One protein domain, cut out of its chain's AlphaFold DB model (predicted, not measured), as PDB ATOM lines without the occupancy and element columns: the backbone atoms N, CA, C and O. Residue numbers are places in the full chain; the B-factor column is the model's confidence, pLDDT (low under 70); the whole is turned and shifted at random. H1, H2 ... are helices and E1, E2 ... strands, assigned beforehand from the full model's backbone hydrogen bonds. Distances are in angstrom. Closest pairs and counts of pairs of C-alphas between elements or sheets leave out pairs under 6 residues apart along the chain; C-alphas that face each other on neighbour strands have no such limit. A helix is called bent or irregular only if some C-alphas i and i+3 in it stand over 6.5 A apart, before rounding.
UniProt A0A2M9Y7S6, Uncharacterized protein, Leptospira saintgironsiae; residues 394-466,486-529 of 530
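This is residues 394 to 466 and 486 to 529 of the 530 residues of an uncharacterized protein of Leptospira saintgironsiae (UniProt A0A2M9Y7S6). One strongly twisted sheet of nine strands folds round at the sharply bent strand E6 into a partly open shell, with three wings: E5, E1 and E9 lead off from the first part of E6, E4, E2 and E3 from its later part, and E7 and E8 from its other side. The short helix H1 packs at the opening between the E9 wing and the E2 wing. The printed part has 117 residues, with nine named strands and one named helix in the order E1 E2 E3 H1 E4 E5 E6 E7 E8 E9; the class is mostly strand. The sheet is branched and mixed, its neighbours antiparallel but for the parallel pair E1 and E9. The whole is compact, with a radius of gyration of the C-alphas of 13.2 A and spans of 39 by 30 by 28 A.

The printed part begins with E1, residues 394 to 399, 16.0 A long, its C-alpha 394 at (104.449, 234.946, 289.307). E2 is residues 404 to 407 and E3 residues 424 to 426. H1, residues 432 to 437, begins with C-alpha 432 at (108.996, 224.992, 291.858). E4 is residues 445 to 451, 19.9 A long, and E5 is residues 460 to 464, 13.5 A. After the cut come E6, residues 491 to 499, 20.2 A; E7, residues 504 to 511, 22.3 A; and E8, residues 514 to 519, 16.7 A. E9, residues 521 to 528, is 18.8 A long and ends with C-alpha 528 at (115.557, 236.867, 298.808).

E6 has three neighbours and bends by 79 degrees at residue 494. E5, beside residues 491 to 493, and E4, beside residues 495 to 499, lie on one side of it, and E7 on the other side. E5 and E6 are antiparallel, with N 462 and O 491 at 2.8 A. E1 is antiparallel to E5 at 157 degrees, with N 397 and O 461 at 2.7 A. On the other side of E1, the edge strand E9 is parallel to it at 30 degrees, with N 526 and O 396 at 2.8 A; E9 bends by 52 degrees at residue 524. E4 and E6 are antiparallel at 142 degrees, with N 448 and O 496 at 2.8 A. E2 is antiparallel to E4 at 150 degrees, with N 406 and O 449 at 2.9 A. E2 and the edge strand E3 form a hairpin, with N 405 and O 425 at 2.9 A. E6, E7 and E8 form a meander, each strand the antiparallel neighbour of the one before; N 497 and O 506 are 2.7 A apart, and N 509 and O 516 are 2.9 A apart. E8 is an edge strand, and E8 and E9 meet only through their link. H1 is on the sheet; its closest C-alphas to E9 are those of Leu 432 and Pro 522, 6.5 A. In H1 every O i to N i+4 pair is within hydrogen-bond range. E2 and E9 are apart.

The C-alphas of Gln 422 and Ser 486, the two farthest apart, are 38.7 A from each other. Residues 467 to 485 are not printed, and C-alphas 466 and 486 are 12.4 A apart across the cut. The link from E2 to E3, residues 408 to 423, is long. Mean pLDDT of the printed part is 79.5; residues 438 to 443, 466, 486 to 489, 500 to 502, 522 to 523 and 529 are under 70.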
ATOM      1  N   ALA A 394     104.121 234.292 288.067       77.88
ATOM      2  CA  ALA A 394     104.449 234.946 289.307       77.88
ATOM      3  C   ALA A 394     105.750 234.410 289.856       77.88
ATOM      4  O   ALA A 394     106.152 233.281 289.586       77.88
ATOM      5  N   ASP A 395     106.377 235.235 290.667       83.94
ATOM      6  CA  ASP A 395     107.624 234.894 291.300       83.94
ATOM      7  C   ASP A 395     107.345 234.455 292.735       83.94
ATOM      8  O   ASP A 395     106.651 235.130 293.508       83.94
ATOM      9  N   LEU A 396     107.868 233.274 293.065       87.00
ATOM     10  CA  LEU A 396     107.854 232.737 294.414       87.00
ATOM     11  C   LEU A 396     109.096 233.255 295.131       87.00
ATOM     12  O   LEU A 396     110.207 232.806 294.861       87.00
ATOM     13  N   VAL A 397     108.906 234.188 296.052       88.69
ATOM     14  CA  VAL A 397     109.977 234.756 296.863       88.69
ATOM     15  C   VAL A 397     110.148 233.921 298.127       88.69
ATOM     16  O   VAL A 397     109.289 233.921 299.018       88.69
ATOM     17  N   VAL A 398     111.268 233.208 298.200       88.44
ATOM     18  CA  VAL A 398     111.642 232.335 299.315       88.44
ATOM     19  C   VAL A 398     112.694 233.047 300.172       88.44
ATOM     20  O   VAL A 398     113.659 233.574 299.619       88.44
ATOM     21  N   PRO A 399     112.542 233.098 301.508       88.81
ATOM     22  CA  PRO A 399     113.573 233.656 302.380       88.81
ATOM     23  C   PRO A 399     114.887 232.876 302.269       88.81
ATOM     24  O   PRO A 399     114.866 231.650 302.322       88.81
ATOM     25  N   ASP A 400     116.026 233.566 302.254       86.25
ATOM     26  CA  ASP A 400     117.359 232.940 302.174       86.25
ATOM     27  C   ASP A 400     117.681 231.946 303.294       86.25
ATOM     28  O   ASP A 400     118.499 231.045 303.130       86.25
ATOM     29  N   ARG A 401     117.019 232.086 304.446       89.44
ATOM     30  CA  ARG A 401     117.142 231.127 305.551       89.44
ATOM     31  C   ARG A 401     116.412 229.805 305.300       89.44
ATOM     32  O   ARG A 401     116.495 228.925 306.148       89.44
ATOM     33  N   ALA A 402     115.652 229.661 304.214       90.06
ATOM     34  CA  ALA A 402     115.004 228.397 303.896       90.06
ATOM     35  C   ALA A 402     116.059 227.350 303.522       90.06
ATOM     36  O   ALA A 402     116.891 227.559 302.646       90.06
ATOM     37  N   LYS A 403     116.023 226.211 304.209       90.56
ATOM     38  CA  LYS A 403     116.959 225.100 304.001       90.56
ATOM     39  C   LYS A 403     116.247 223.828 303.558       90.56
ATOM     40  O   LYS A 403     116.817 223.037 302.806       90.56
ATOM     41  N   TYR A 404     114.995 223.661 303.979       91.56
ATOM     42  CA  TYR A 404     114.215 222.459 303.722       91.56
ATOM     43  C   TYR A 404     112.860 222.767 303.084       91.56
ATOM     44  O   TYR A 404     112.244 223.798 303.362       91.56
ATOM     45  N   LEU A 405     112.375 221.824 302.279       90.31
ATOM     46  CA  LEU A 405     110.972 221.699 301.900       90.31
ATOM     47  C   LEU A 405     110.414 220.449 302.566       90.31
ATOM     48  O   LEU A 405     110.930 219.344 302.383       90.31
ATOM     49  N   CYS A 406     109.372 220.642 303.362       88.69
ATOM     50  CA  CYS A 406     108.827 219.618 304.232       88.69
ATOM     51  C   CYS A 406     107.399 219.284 303.842       88.69
ATOM     52  O   CYS A 406     106.552 220.175 303.752       88.69
ATOM     53  N   LYS A 407     107.111 217.995 303.666       87.75
ATOM     54  CA  LYS A 407     105.741 217.515 303.521       87.75
ATOM     55  C   LYS A 407     105.010 217.623 304.861       87.75
ATOM     56  O   LYS A 407     105.490 217.155 305.893       87.75
ATOM     57  N   VAL A 408     103.831 218.231 304.838       83.38
ATOM     58  CA  VAL A 408     103.000 218.487 306.019       83.38
ATOM     59  C   VAL A 408     101.882 217.447 306.077       83.38
ATOM     60  O   VAL A 408     100.952 217.499 305.281       83.38
ATOM     61  N   ILE A 409     101.970 216.506 307.026       74.25
ATOM     62  CA  ILE A 409     100.994 215.405 307.172       74.25
ATOM     63  C   ILE A 409      99.719 215.853 307.886       74.25
ATOM     64  O   ILE A 409      98.619 215.512 307.468       74.25
ATOM     65  N   ARG A 410      99.853 216.596 308.989       70.44
ATOM     66  CA  ARG A 410      98.716 217.151 309.733       70.44
ATOM     67  C   ARG A 410      98.752 218.654 309.617       70.44
ATOM     68  O   ARG A 410      99.529 219.331 310.287       70.44
ATOM     69  N   ARG A 411      97.922 219.163 308.719       70.06
ATOM     70  CA  ARG A 411      97.968 220.555 308.311       70.06
ATOM     71  C   ARG A 411      96.916 221.389 309.037       70.06
ATOM     72  O   ARG A 411      95.739 221.207 308.728       70.06
ATOM     73  N   PRO A 412      97.286 222.371 309.874       70.75
ATOM     74  CA  PRO A 412      96.351 223.393 310.328       70.75
ATOM     75  C   PRO A 412      95.729 224.140 309.131       70.75
ATOM     76  O   PRO A 412      96.436 224.702 308.293       70.75
ATOM     77  N   PHE A 413      94.393 224.154 309.037       73.50
ATOM     78  CA  PHE A 413      93.682 225.052 308.119       73.50
ATOM     79  C   PHE A 413      93.711 226.478 308.654       73.50
ATOM     80  O   PHE A 413      93.358 227.396 307.924       73.50
ATOM     81  N   PHE A 414      94.146 226.645 309.906       72.00
ATOM     82  CA  PHE A 414      94.399 227.909 310.572       72.00
ATOM     83  C   PHE A 414      95.594 227.726 311.516       72.00
ATOM     84  O   PHE A 414      95.555 226.866 312.395       72.00
ATOM     85  N   GLY A 415      96.652 228.521 311.340       72.00
ATOM     86  CA  GLY A 415      97.850 228.490 312.187       72.00
ATOM     87  C   GLY A 415      99.078 227.848 311.533       72.00
ATOM     88  O   GLY A 415      99.038 227.382 310.398       72.00
ATOM     89  N   THR A 416     100.192 227.842 312.266       72.88
ATOM     90  CA  THR A 416     101.501 227.391 311.772       72.88
ATOM     91  C   THR A 416     101.557 225.874 311.588       72.88
ATOM     92  O   THR A 416     101.197 225.147 312.521       72.88
ATOM     93  N   PRO A 417     102.045 225.367 310.440       76.19
ATOM     94  CA  PRO A 417     102.158 223.934 310.219       76.19
ATOM     95  C   PRO A 417     103.167 223.307 311.180       76.19
ATOM     96  O   PRO A 417     104.230 223.863 311.449       76.19
ATOM     97  N   SER A 418     102.829 222.120 311.683       79.75
ATOM     98  CA  SER A 418     103.773 221.305 312.438       79.75
ATOM     99  C   SER A 418     104.678 220.575 311.452       79.75
ATOM    100  O   SER A 418     104.213 219.734 310.678       79.75
ATOM    101  N   ILE A 419     105.960 220.925 311.463       85.12
ATOM    102  CA  ILE A 419     106.974 220.298 310.620       85.12
ATOM    103  C   ILE A 419     107.602 219.140 311.383       85.12
ATOM    104  O   ILE A 419     107.967 219.273 312.549       85.12
ATOM    105  N   GLN A 420     107.726 217.998 310.710       86.62
ATOM    106  CA  GLN A 420     108.440 216.845 311.237       86.62
ATOM    107  C   GLN A 420     109.680 216.595 310.362       86.62
ATOM    108  O   GLN A 420     109.516 216.384 309.156       86.62
ATOM    109  N   PRO A 421     110.901 216.621 310.933       87.94
ATOM    110  CA  PRO A 421     112.154 216.552 310.176       87.94
ATOM    111  C   PRO A 421     112.258 215.379 309.194       87.94
ATOM    112  O   PRO A 421     112.812 215.528 308.111       87.94
ATOM    113  N   GLN A 422     111.674 214.223 309.521       88.50
ATOM    114  CA  GLN A 422     111.698 213.027 308.672       88.50
ATOM    115  C   GLN A 422     110.957 213.182 307.333       88.50
ATOM    116  O   GLN A 422     111.147 212.370 306.432       88.50
ATOM    117  N   PHE A 423     110.115 214.208 307.192       88.12
ATOM    118  CA  PHE A 423     109.391 214.512 305.955       88.12
ATOM    119  C   PHE A 423     109.967 215.724 305.218       88.12
ATOM    120  O   PHE A 423     109.321 216.268 304.320       88.12
ATOM    121  N   CYS A 424     111.170 216.151 305.596       89.94
ATOM    122  CA  CYS A 424     111.879 217.275 305.009       89.94
ATOM    123  C   CYS A 424     112.987 216.806 304.073       89.94
ATOM    124  O   CYS A 424     113.705 215.850 304.362       89.94
ATOM    125  N   LYS A 425     113.153 217.517 302.960       90.06
ATOM    126  CA  LYS A 425     114.282 217.341 302.046       90.06
ATOM    127  C   LYS A 425     114.993 218.671 301.859       90.06
ATOM    128  O   LYS A 425     114.348 219.722 301.848       90.06
ATOM    129  N   GLU A 426     116.321 218.625 301.765       89.12
ATOM    130  CA  GLU A 426     117.104 219.825 301.476       89.12
ATOM    131  C   GLU A 426     116.716 220.383 300.114       89.12
ATOM    132  O   GLU A 426     116.576 219.643 299.139       89.12
ATOM    133  N   VAL A 427     116.547 221.699 300.067       85.31
ATOM    134  CA  VAL A 427     116.235 222.410 298.833       85.31
ATOM    135  C   VAL A 427     117.418 223.231 298.368       85.31
ATOM    136  O   VAL A 427     118.155 223.813 299.162       85.31
ATOM    137  N   SER A 428     117.583 223.269 297.052       77.12
ATOM    138  CA  SER A 428     118.529 224.134 296.361       77.12
ATOM    139  C   SER A 428     117.765 225.067 295.419       77.12
ATOM    140  O   SER A 428     116.619 224.771 295.068       77.12
ATOM    141  N   PRO A 429     118.349 226.210 295.023       75.81
ATOM    142  CA  PRO A 429     117.715 227.097 294.058       75.81
ATOM    143  C   PRO A 429     117.350 226.376 292.754       75.81
ATOM    144  O   PRO A 429     118.188 225.713 292.151       75.81
ATOM    145  N   GLY A 430     116.095 226.511 292.319       75.12
ATOM    146  CA  GLY A 430     115.543 225.827 291.147       75.12
ATOM    147  C   GLY A 430     114.104 226.263 290.863       75.12
ATOM    148  O   GLY A 430     113.601 227.171 291.525       75.12
ATOM    149  N   SER A 431     113.430 225.641 289.889       76.88
ATOM    150  CA  SER A 431     111.998 225.895 289.659       76.88
ATOM    151  C   SER A 431     111.146 225.219 290.738       76.88
ATOM    152  O   SER A 431     111.593 224.278 291.398       76.88
ATOM    153  N   LEU A 432     109.898 225.661 290.917       76.12
ATOM    154  CA  LEU A 432     108.996 224.992 291.858       76.12
ATOM    155  C   LEU A 432     108.728 223.544 291.445       76.12
ATOM    156  O   LEU A 432     108.621 222.696 292.322       76.12
ATOM    157  N   GLU A 433     108.649 223.237 290.146       75.62
ATOM    158  CA  GLU A 433     108.484 221.854 289.696       75.62
ATOM    159  C   GLU A 433     109.658 220.981 290.143       75.62
ATOM    160  O   GLU A 433     109.428 219.886 290.648       75.62
ATOM    161  N   THR A 434     110.899 221.477 290.041       77.75
ATOM    162  CA  THR A 434     112.088 220.761 290.535       77.75
ATOM    163  C   THR A 434     112.040 220.562 292.050       77.75
ATOM    164  O   THR A 434     112.392 219.501 292.554       77.75
ATOM    165  N   LEU A 435     111.578 221.569 292.796       78.88
ATOM    166  CA  LEU A 435     111.439 221.472 294.249       78.88
ATOM    167  C   LEU A 435     110.364 220.456 294.658       78.88
ATOM    168  O   LEU A 435     110.567 219.685 295.593       78.88
ATOM    169  N   LEU A 436     109.229 220.436 293.958       76.06
ATOM    170  CA  LEU A 436     108.118 219.533 294.255       76.06
ATOM    171  C   LEU A 436     108.400 218.097 293.804       76.06
ATOM    172  O   LEU A 436     108.028 217.169 294.521       76.06
ATOM    173  N   SER A 437     109.101 217.885 292.683       73.56
ATOM    174  CA  SER A 437     109.450 216.538 292.202       73.56
ATOM    175  C   SER A 437     110.325 215.777 293.195       73.56
ATOM    176  O   SER A 437     110.188 214.568 293.335       73.56
ATOM    177  N   ILE A 438     111.165 216.488 293.956       67.69
ATOM    178  CA  ILE A 438     111.986 215.907 295.027       67.69
ATOM    179  C   ILE A 438     111.116 215.221 296.094       67.69
ATOM    180  O   ILE A 438     111.588 214.307 296.771       67.69
ATOM    181  N   VAL A 439     109.850 215.616 296.260       66.44
ATOM    182  CA  VAL A 439     108.984 215.166 297.361       66.44
ATOM    183  C   VAL A 439     107.726 214.410 296.884       66.44
ATOM    184  O   VAL A 439     107.006 213.878 297.726       66.44
ATOM    185  N   ALA A 440     107.450 214.322 295.573       64.06
ATOM    186  CA  ALA A 440     106.105 214.015 295.059       64.06
ATOM    187  C   ALA A 440     106.013 212.948 293.941       64.06
ATOM    188  O   ALA A 440     105.444 213.226 292.886       64.06
ATOM    189  N   GLU A 441     106.483 211.713 294.146       58.28
ATOM    190  CA  GLU A 441     106.342 210.685 293.091       58.28
ATOM    191  C   GLU A 441     104.957 209.989 293.087       58.28
ATOM    192  O   GLU A 441     104.352 209.814 292.026       58.28
ATOM    193  N   GLU A 442     104.349 209.697 294.245       65.00
ATOM    194  CA  GLU A 442     103.171 208.802 294.277       65.00
ATOM    195  C   GLU A 442     101.827 209.451 294.668       65.00
ATOM    196  O   GLU A 442     100.778 208.968 294.245       65.00
ATOM    197  N   GLU A 443     101.795 210.604 295.340       68.56
ATOM    198  CA  GLU A 443     100.546 211.131 295.929       68.56
ATOM    199  C   GLU A 443      99.710 212.030 295.002       68.56
ATOM    200  O   GLU A 443     100.237 212.895 294.304       68.56
ATOM    201  N   GLU A 444      98.381 211.856 295.026       70.25
ATOM    202  CA  GLU A 444      97.427 212.705 294.290       70.25
ATOM    203  C   GLU A 444      97.312 214.127 294.846       70.25
ATOM    204  O   GLU A 444      96.996 215.054 294.102       70.25
ATOM    205  N   GLU A 445      97.550 214.310 296.142       76.94
ATOM    206  CA  GLU A 445      97.442 215.594 296.824       76.94
ATOM    207  C   GLU A 445      98.421 215.629 298.000       76.94
ATOM    208  O   GLU A 445      98.358 214.779 298.884       76.94
ATOM    209  N   ALA A 446      99.322 216.612 298.011       79.75
ATOM    210  CA  ALA A 446     100.335 216.771 299.050       79.75
ATOM    211  C   ALA A 446     100.527 218.251 299.395       79.75
ATOM    212  O   ALA A 446     100.467 219.119 298.526       79.75
ATOM    213  N   SER A 447     100.753 218.551 300.675       84.44
ATOM    214  CA  SER A 447     101.027 219.910 301.157       84.44
ATOM    215  C   SER A 447     102.480 220.036 301.592       84.44
ATOM    216  O   SER A 447     102.988 219.167 302.299       84.44
ATOM    217  N   PHE A 448     103.121 221.145 301.233       86.94
ATOM    218  CA  PHE A 448     104.525 221.408 301.519       86.94
ATOM    219  C   PHE A 448     104.725 222.770 302.170       86.94
ATOM    220  O   PHE A 448     104.118 223.751 301.749       86.94
ATOM    221  N   ALA A 449     105.606 222.842 303.161       89.56
ATOM    222  CA  ALA A 449     106.030 224.086 303.791       89.56
ATOM    223  C   ALA A 449     107.550 224.235 303.684       89.56
ATOM    224  O   ALA A 449     108.284 223.251 303.800       89.56
ATOM    225  N   PHE A 450     108.017 225.464 303.474       90.88
ATOM    226  CA  PHE A 450     109.439 225.779 303.592       90.88
ATOM    227  C   PHE A 450     109.823 225.846 305.070       90.88
ATOM    228  O   PHE A 450     109.025 226.300 305.890       90.88
ATOM    229  N   ALA A 451     111.037 225.414 305.404       92.19
ATOM    230  CA  ALA A 451     111.554 225.442 306.768       92.19
ATOM    231  C   ALA A 451     112.994 225.952 306.833       92.19
ATOM    232  O   ALA A 451     113.767 225.797 305.882       92.19
ATOM    233  N   ASP A 452     113.354 226.546 307.968       92.81
ATOM    234  CA  ASP A 452     114.727 226.948 308.278       92.81
ATOM    235  C   ASP A 452     115.579 225.761 308.797       92.81
ATOM    236  O   ASP A 452     115.061 224.649 308.937       92.81
ATOM    237  N   PRO A 453     116.886 225.945 309.090       92.69
ATOM    238  CA  PRO A 453     117.734 224.879 309.631       92.69
ATOM    239  C   PRO A 453     117.267 224.295 310.974       92.69
ATOM    240  O   PRO A 453     117.668 223.190 311.329       92.69
ATOM    241  N   ALA A 454     116.429 225.022 311.719       91.81
ATOM    242  CA  ALA A 454     115.822 224.569 312.967       91.81
ATOM    243  C   ALA A 454     114.458 223.884 312.744       91.81
ATOM    244  O   ALA A 454     113.752 223.597 313.712       91.81
ATOM    245  N   TYR A 455     114.092 223.601 311.487       90.75
ATOM    246  CA  TYR A 455     112.808 223.022 311.082       90.75
ATOM    247  C   TYR A 455     111.594 223.882 311.463       90.75
ATOM    248  O   TYR A 455     110.481 223.369 311.605       90.75
ATOM    249  N   LEU A 456     111.777 225.198 311.598       90.25
ATOM    250  CA  LEU A 456     110.675 226.128 311.827       90.25
ATOM    251  C   LEU A 456     110.041 226.541 310.493       90.25
ATOM    252  O   LEU A 456     110.769 226.856 309.546       90.25
ATOM    253  N   PRO A 457     108.697 226.570 310.397       89.62
ATOM    254  CA  PRO A 457     108.010 226.907 309.160       89.62
ATOM    255  C   PRO A 457     108.259 228.357 308.741       89.62
ATOM    256  O   PRO A 457     108.228 229.283 309.554       89.62
ATOM    257  N   LEU A 458     108.457 228.552 307.441       90.25
ATOM    258  CA  LEU A 458     108.712 229.838 306.811       90.25
ATOM    259  C   LEU A 458     107.570 230.206 305.870       90.25
ATOM    260  O   LEU A 458     107.217 229.443 304.972       90.25
ATOM    261  N   SER A 459     107.041 231.417 306.037       88.00
ATOM    262  CA  SER A 459     106.145 232.006 305.047       88.00
ATOM    263  C   SER A 459     106.941 232.461 303.830       88.00
ATOM    264  O   SER A 459     107.931 233.187 303.957       88.00
ATOM    265  N   VAL A 460     106.479 232.060 302.652       88.06
ATOM    266  CA  VAL A 460     107.009 232.504 301.357       88.06
ATOM    267  C   VAL A 460     106.042 233.500 300.729       88.06
ATOM    268  O   VAL A 460     104.865 233.527 301.089       88.06
ATOM    269  N   LYS A 461     106.519 234.359 299.829       87.81
ATOM    270  CA  LYS A 461     105.680 235.388 299.199       87.81
ATOM    271  C   LYS A 461     105.467 235.089 297.728       87.81
ATOM    272  O   LYS A 461     106.388 234.676 297.039       87.81
ATOM    273  N   TRP A 462     104.261 235.347 297.247       83.88
ATOM    274  CA  TRP A 462     103.907 235.235 295.839       83.88
ATOM    275  C   TRP A 462     103.666 236.619 295.244       83.88
ATOM    276  O   TRP A 462     102.866 237.380 295.795       83.88
ATOM    277  N   ILE A 463     104.337 236.949 294.138       82.69
ATOM    278  CA  ILE A 463     104.231 238.253 293.464       82.69
ATOM    279  C   ILE A 463     103.897 238.031 291.992       82.69
ATOM    280  O   ILE A 463     104.656 237.380 291.282       82.69
ATOM    281  N   TRP A 464     102.777 238.570 291.507       79.12
ATOM    282  CA  TRP A 464     102.419 238.449 290.090       79.12
ATOM    283  C   TRP A 464     103.344 239.296 289.205       79.12
ATOM    284  O   TRP A 464     103.541 240.476 289.480       79.12
ATOM    285  N   LYS A 465     103.872 238.715 288.113       73.12
ATOM    286  CA  LYS A 465     104.835 239.395 287.226       73.12
ATOM    287  C   LYS A 465     104.253 240.590 286.464       73.12
ATOM    288  O   LYS A 465     104.940 241.583 286.274       73.12
ATOM    289  N   ASN A 466     102.988 240.507 286.044       60.75
ATOM    290  CA  ASN A 466     102.310 241.554 285.269       60.75
ATOM    291  C   ASN A 466     101.066 242.051 286.016       60.75
ATOM    292  O   ASN A 466      99.942 241.619 285.751       60.75
ATOM    293  N   SER A 486      92.010 240.172 291.974       60.94
ATOM    294  CA  SER A 486      91.813 241.624 291.873       60.94
ATOM    295  C   SER A 486      93.010 242.434 292.378       60.94
ATOM    296  O   SER A 486      93.215 243.556 291.925       60.94
ATOM    297  N   GLU A 487      93.831 241.860 293.258       66.81
ATOM    298  CA  GLU A 487      95.033 242.489 293.806       66.81
ATOM    299  C   GLU A 487      96.304 241.719 293.363       66.81
ATOM    300  O   GLU A 487      96.337 240.485 293.380       66.81
ATOM    301  N   PRO A 488      97.374 242.403 292.924       65.69
ATOM    302  CA  PRO A 488      98.566 241.734 292.401       65.69
ATOM    303  C   PRO A 488      99.556 241.183 293.464       65.69
ATOM    304  O   PRO A 488     100.590 240.624 293.097       65.69
ATOM    305  N   GLY A 489      99.244 241.241 294.764       69.44
ATOM    306  CA  GLY A 489     100.162 240.807 295.834       69.44
ATOM    307  C   GLY A 489     101.226 241.864 296.181       69.44
ATOM    308  O   GLY A 489     101.172 242.971 295.644       69.44
ATOM    309  N   PRO A 490     102.171 241.580 297.104       75.69
ATOM    310  CA  PRO A 490     102.642 240.258 297.532       75.69
ATOM    311  C   PRO A 490     101.686 239.494 298.461       75.69
ATOM    312  O   PRO A 490     101.182 240.042 299.440       75.69
ATOM    313  N   TRP A 491     101.507 238.198 298.206       81.50
ATOM    314  CA  TRP A 491     100.680 237.296 299.018       81.50
ATOM    315  C   TRP A 491     101.533 236.381 299.887       81.50
ATOM    316  O   TRP A 491     102.379 235.660 299.364       81.50
ATOM    317  N   ASN A 492     101.304 236.375 301.202       84.75
ATOM    318  CA  ASN A 492     101.987 235.447 302.103       84.75
ATOM    319  C   ASN A 492     101.362 234.051 301.988       84.75
ATOM    320  O   ASN A 492     100.154 233.888 302.170       84.75
ATOM    321  N   LEU A 493     102.199 233.057 301.720       83.62
ATOM    322  CA  LEU A 493     101.839 231.650 301.643       83.62
ATOM    323  C   LEU A 493     102.432 230.911 302.838       83.62
ATOM    324  O   LEU A 493     103.632 230.994 303.103       83.62
ATOM    325  N   GLU A 494     101.591 230.163 303.544       80.56
ATOM    326  CA  GLU A 494     102.031 229.274 304.625       80.56
ATOM    327  C   GLU A 494     102.485 227.905 304.099       80.56
ATOM    328  O   GLU A 494     103.277 227.223 304.747       80.56
ATOM    329  N   PHE A 495     101.988 227.486 302.934       83.38
ATOM    330  CA  PHE A 495     102.329 226.214 302.299       83.38
ATOM    331  C   PHE A 495     101.914 226.222 300.816       83.38
ATOM    332  O   PHE A 495     101.114 227.048 300.367       83.38
ATOM    333  N   ILE A 496     102.426 225.245 300.075       83.00
ATOM    334  CA  ILE A 496     102.107 224.955 298.676       83.00
ATOM    335  C   ILE A 496     101.422 223.591 298.628       83.00
ATOM    336  O   ILE A 496     101.907 222.629 299.216       83.00
ATOM    337  N   VAL A 497     100.285 223.501 297.948       81.81
ATOM    338  CA  VAL A 497      99.528 222.264 297.754       81.81
ATOM    339  C   VAL A 497      99.753 221.765 296.341       81.81
ATOM    340  O   VAL A 497      99.274 222.352 295.378       81.81
ATOM    341  N   TYR A 498     100.447 220.651 296.194       79.62
ATOM    342  CA  TYR A 498     100.507 219.953 294.921       79.62
ATOM    343  C   TYR A 498      99.275 219.074 294.742       79.62
ATOM    344  O   TYR A 498      98.876 218.376 295.678       79.62
ATOM    345  N   ARG A 499      98.686 219.080 293.540       76.25
ATOM    346  CA  ARG A 499      97.608 218.156 293.180       76.25
ATOM    347  C   ARG A 499      97.842 217.566 291.794       76.25
ATOM    348  O   ARG A 499      98.072 218.297 290.834       76.25
ATOM    349  N   LYS A 500      97.627 216.255 291.661       66.19
ATOM    350  CA  LYS A 500      97.553 215.538 290.372       66.19
ATOM    351  C   LYS A 500      96.295 215.887 289.562       66.19
ATOM    352  O   LYS A 500      96.067 215.348 288.486       66.19
ATOM    353  N   ILE A 501      95.487 216.837 290.030       64.56
ATOM    354  CA  ILE A 501      94.437 217.445 289.213       64.56
ATOM    355  C   ILE A 501      95.111 218.393 288.226       64.56
ATOM    356  O   ILE A 501      95.602 219.454 288.616       64.56
ATOM    357  N   LEU A 502      95.143 217.987 286.953       67.12
ATOM    358  CA  LEU A 502      95.851 218.687 285.874       67.12
ATOM    359  C   LEU A 502      97.369 218.834 286.128       67.12
ATOM    360  O   LEU A 502      98.006 219.661 285.479       67.12
ATOM    361  N   ASN A 503      97.937 218.053 287.062       70.31
ATOM    362  CA  ASN A 503      99.337 218.106 287.512       70.31
ATOM    363  C   ASN A 503      99.830 219.529 287.838       70.31
ATOM    364  O   ASN A 503     100.875 219.961 287.350       70.31
ATOM    365  N   ARG A 504      99.066 220.277 288.648       74.31
ATOM    366  CA  ARG A 504      99.390 221.666 289.013       74.31
ATOM    367  C   ARG A 504      99.678 221.847 290.495       74.31
ATOM    368  O   ARG A 504      99.076 221.212 291.362       74.31
ATOM    369  N   ALA A 505     100.578 222.784 290.773       79.38
ATOM    370  CA  ALA A 505     100.747 223.344 292.100       79.38
ATOM    371  C   ALA A 505      99.668 224.404 292.349       79.38
ATOM    372  O   ALA A 505      99.374 225.239 291.491       79.38
ATOM    373  N   TYR A 506      99.093 224.364 293.540       82.06
ATOM    374  CA  TYR A 506      98.129 225.323 294.044       82.06
ATOM    375  C   TYR A 506      98.695 225.971 295.301       82.06
ATOM    376  O   TYR A 506      99.236 225.304 296.179       82.06
ATOM    377  N   ALA A 507      98.560 227.281 295.410       82.81
ATOM    378  CA  ALA A 507      98.857 228.011 296.628       82.81
ATOM    379  C   ALA A 507      97.550 228.284 297.368       82.81
ATOM    380  O   ALA A 507      96.524 228.566 296.741       82.81
ATOM    381  N   GLU A 508      97.584 228.234 298.699       84.50
ATOM    382  CA  GLU A 508      96.462 228.752 299.476       84.50
ATOM    383  C   GLU A 508      96.828 230.077 300.099       84.50
ATOM    384  O   GLU A 508      97.863 230.231 300.751       84.50
ATOM    385  N   ILE A 509      95.935 231.029 299.888       83.06
ATOM    386  CA  ILE A 509      96.104 232.405 300.303       83.06
ATOM    387  C   ILE A 509      94.980 232.720 301.276       83.06
ATOM    388  O   ILE A 509      93.798 232.544 300.970       83.06
ATOM    389  N   ARG A 510      95.358 233.207 302.458       80.94
ATOM    390  CA  ARG A 510      94.424 233.685 303.476       80.94
ATOM    391  C   ARG A 510      94.529 235.194 303.585       80.94
ATOM    392  O   ARG A 510      95.617 235.731 303.770       80.94
ATOM    393  N   ILE A 511      93.392 235.874 303.484       79.12
ATOM    394  CA  ILE A 511      93.304 237.330 303.616       79.12
ATOM    395  C   ILE A 511      92.183 237.622 304.601       79.12
ATOM    396  O   ILE A 511      91.010 237.522 304.247       79.12
ATOM    397  N   LYS A 512      92.540 237.990 305.835       80.06
ATOM    398  CA  LYS A 512      91.582 238.169 306.936       80.06
ATOM    399  C   LYS A 512      90.735 236.898 307.122       80.06
ATOM    400  O   LYS A 512      91.264 235.859 307.498       80.06
ATOM    401  N   ASP A 513      89.442 236.981 306.846       75.12
ATOM    402  CA  ASP A 513      88.438 235.924 306.935       75.12
ATOM    403  C   ASP A 513      88.165 235.213 305.596       75.12
ATOM    404  O   ASP A 513      87.322 234.315 305.538       75.12
ATOM    405  N   LYS A 514      88.875 235.598 304.529       82.88
ATOM    406  CA  LYS A 514      88.762 235.013 303.190       82.88
ATOM    407  C   LYS A 514      89.846 233.983 302.926       82.88
ATOM    408  O   LYS A 514      90.984 234.108 303.388       82.88
ATOM    409  N   TYR A 515      89.489 232.999 302.114       85.56
ATOM    410  CA  TYR A 515      90.335 231.868 301.787       85.56
ATOM    411  C   TYR A 515      90.273 231.574 300.291       85.56
ATOM    412  O   TYR A 515      89.196 231.387 299.723       85.56
ATOM    413  N   PHE A 516      91.442 231.512 299.662       82.19
ATOM    414  CA  PHE A 516      91.584 231.283 298.234       82.19
ATOM    415  C   PHE A 516      92.506 230.098 297.985       82.19
ATOM    416  O   PHE A 516      93.547 229.976 298.628       82.19
ATOM    417  N   VAL A 517      92.148 229.276 297.005       81.25
ATOM    418  CA  VAL A 517      93.034 228.282 296.400       81.25
ATOM    419  C   VAL A 517      93.264 228.732 294.968       81.25
ATOM    420  O   VAL A 517      92.306 228.875 294.213       81.25
ATOM    421  N   VAL A 518      94.511 229.000 294.606       78.56
ATOM    422  CA  VAL A 518      94.871 229.494 293.270       78.56
ATOM    423  C   VAL A 518      95.905 228.570 292.661       78.56
ATOM    424  O   VAL A 518      96.822 228.156 293.372       78.56
ATOM    425  N   SER A 519      95.774 228.212 291.379       77.69
ATOM    426  CA  SER A 519      96.900 227.566 290.716       77.69
ATOM    427  C   SER A 519      98.035 228.561 290.588       77.69
ATOM    428  O   SER A 519      97.849 229.779 290.504       77.69
ATOM    429  N   VAL A 520      99.234 228.017 290.632       72.06
ATOM    430  CA  VAL A 520     100.444 228.801 290.594       72.06
ATOM    431  C   VAL A 520     101.381 228.207 289.563       72.06
ATOM    432  O   VAL A 520     101.767 227.043 289.651       72.06
ATOM    433  N   LYS A 521     101.740 229.028 288.574       71.88
ATOM    434  CA  LYS A 521     102.796 228.733 287.610       71.88
ATOM    435  C   LYS A 521     103.969 229.667 287.908       71.88
ATOM    436  O   LYS A 521     103.981 230.797 287.414       71.88
ATOM    437  N   PRO A 522     104.901 229.254 288.780       66.31
ATOM    438  CA  PRO A 522     106.026 230.098 289.116       66.31
ATOM    439  C   PRO A 522     106.894 230.255 287.890       66.31
ATOM    440  O   PRO A 522     107.322 229.285 287.272       66.31
ATOM    441  N   SER A 523     107.166 231.497 287.558       65.94
ATOM    442  CA  SER A 523     108.120 231.827 286.522       65.94
ATOM    443  C   SER A 523     109.554 231.692 287.021       65.94
ATOM    444  O   SER A 523     110.406 231.188 286.298       65.94
ATOM    445  N   TYR A 524     109.804 232.124 288.260       70.56
ATOM    446  CA  TYR A 524     111.068 231.943 288.963       70.56
ATOM    447  C   TYR A 524     110.826 231.731 290.461       70.56
ATOM    448  O   TYR A 524     109.871 232.258 291.038       70.56
ATOM    449  N   VAL A 525     111.721 230.972 291.097       79.62
ATOM    450  CA  VAL A 525     111.868 230.973 292.556       79.62
ATOM    451  C   VAL A 525     113.007 231.928 292.891       79.62
ATOM    452  O   VAL A 525     114.165 231.670 292.560       79.62
ATOM    453  N   VAL A 526     112.668 233.054 293.509       81.81
ATOM    454  CA  VAL A 526     113.616 234.106 293.874       81.81
ATOM    455  C   VAL A 526     113.999 233.922 295.335       81.81
ATOM    456  O   VAL A 526     113.159 234.032 296.225       81.81
ATOM    457  N   TRP A 527     115.275 233.651 295.579       79.31
ATOM    458  CA  TRP A 527     115.833 233.569 296.926       79.31
ATOM    459  C   TRP A 527     116.190 234.983 297.375       79.31
ATOM    460  O   TRP A 527     117.050 235.639 296.780       79.31
ATOM    461  N   SER A 528     115.413 235.501 298.323       76.81
ATOM    462  CA  SER A 528     115.557 236.867 298.808       76.81
ATOM    463  C   SER A 528     116.530 236.913 299.972       76.81
ATOM    464  O   SER A 528     116.200 236.475 301.084       76.81
ATOM    465  N   LYS A 529     117.667 237.574 299.732       61.06
ATOM    466  CA  LYS A 529     118.511 238.146 300.782       61.06
ATOM    467  C   LYS A 529     117.660 239.146 301.549       61.06
ATOM    468  O   LYS A 529     117.222 240.138 300.971       61.06
TER     469      LYS A 529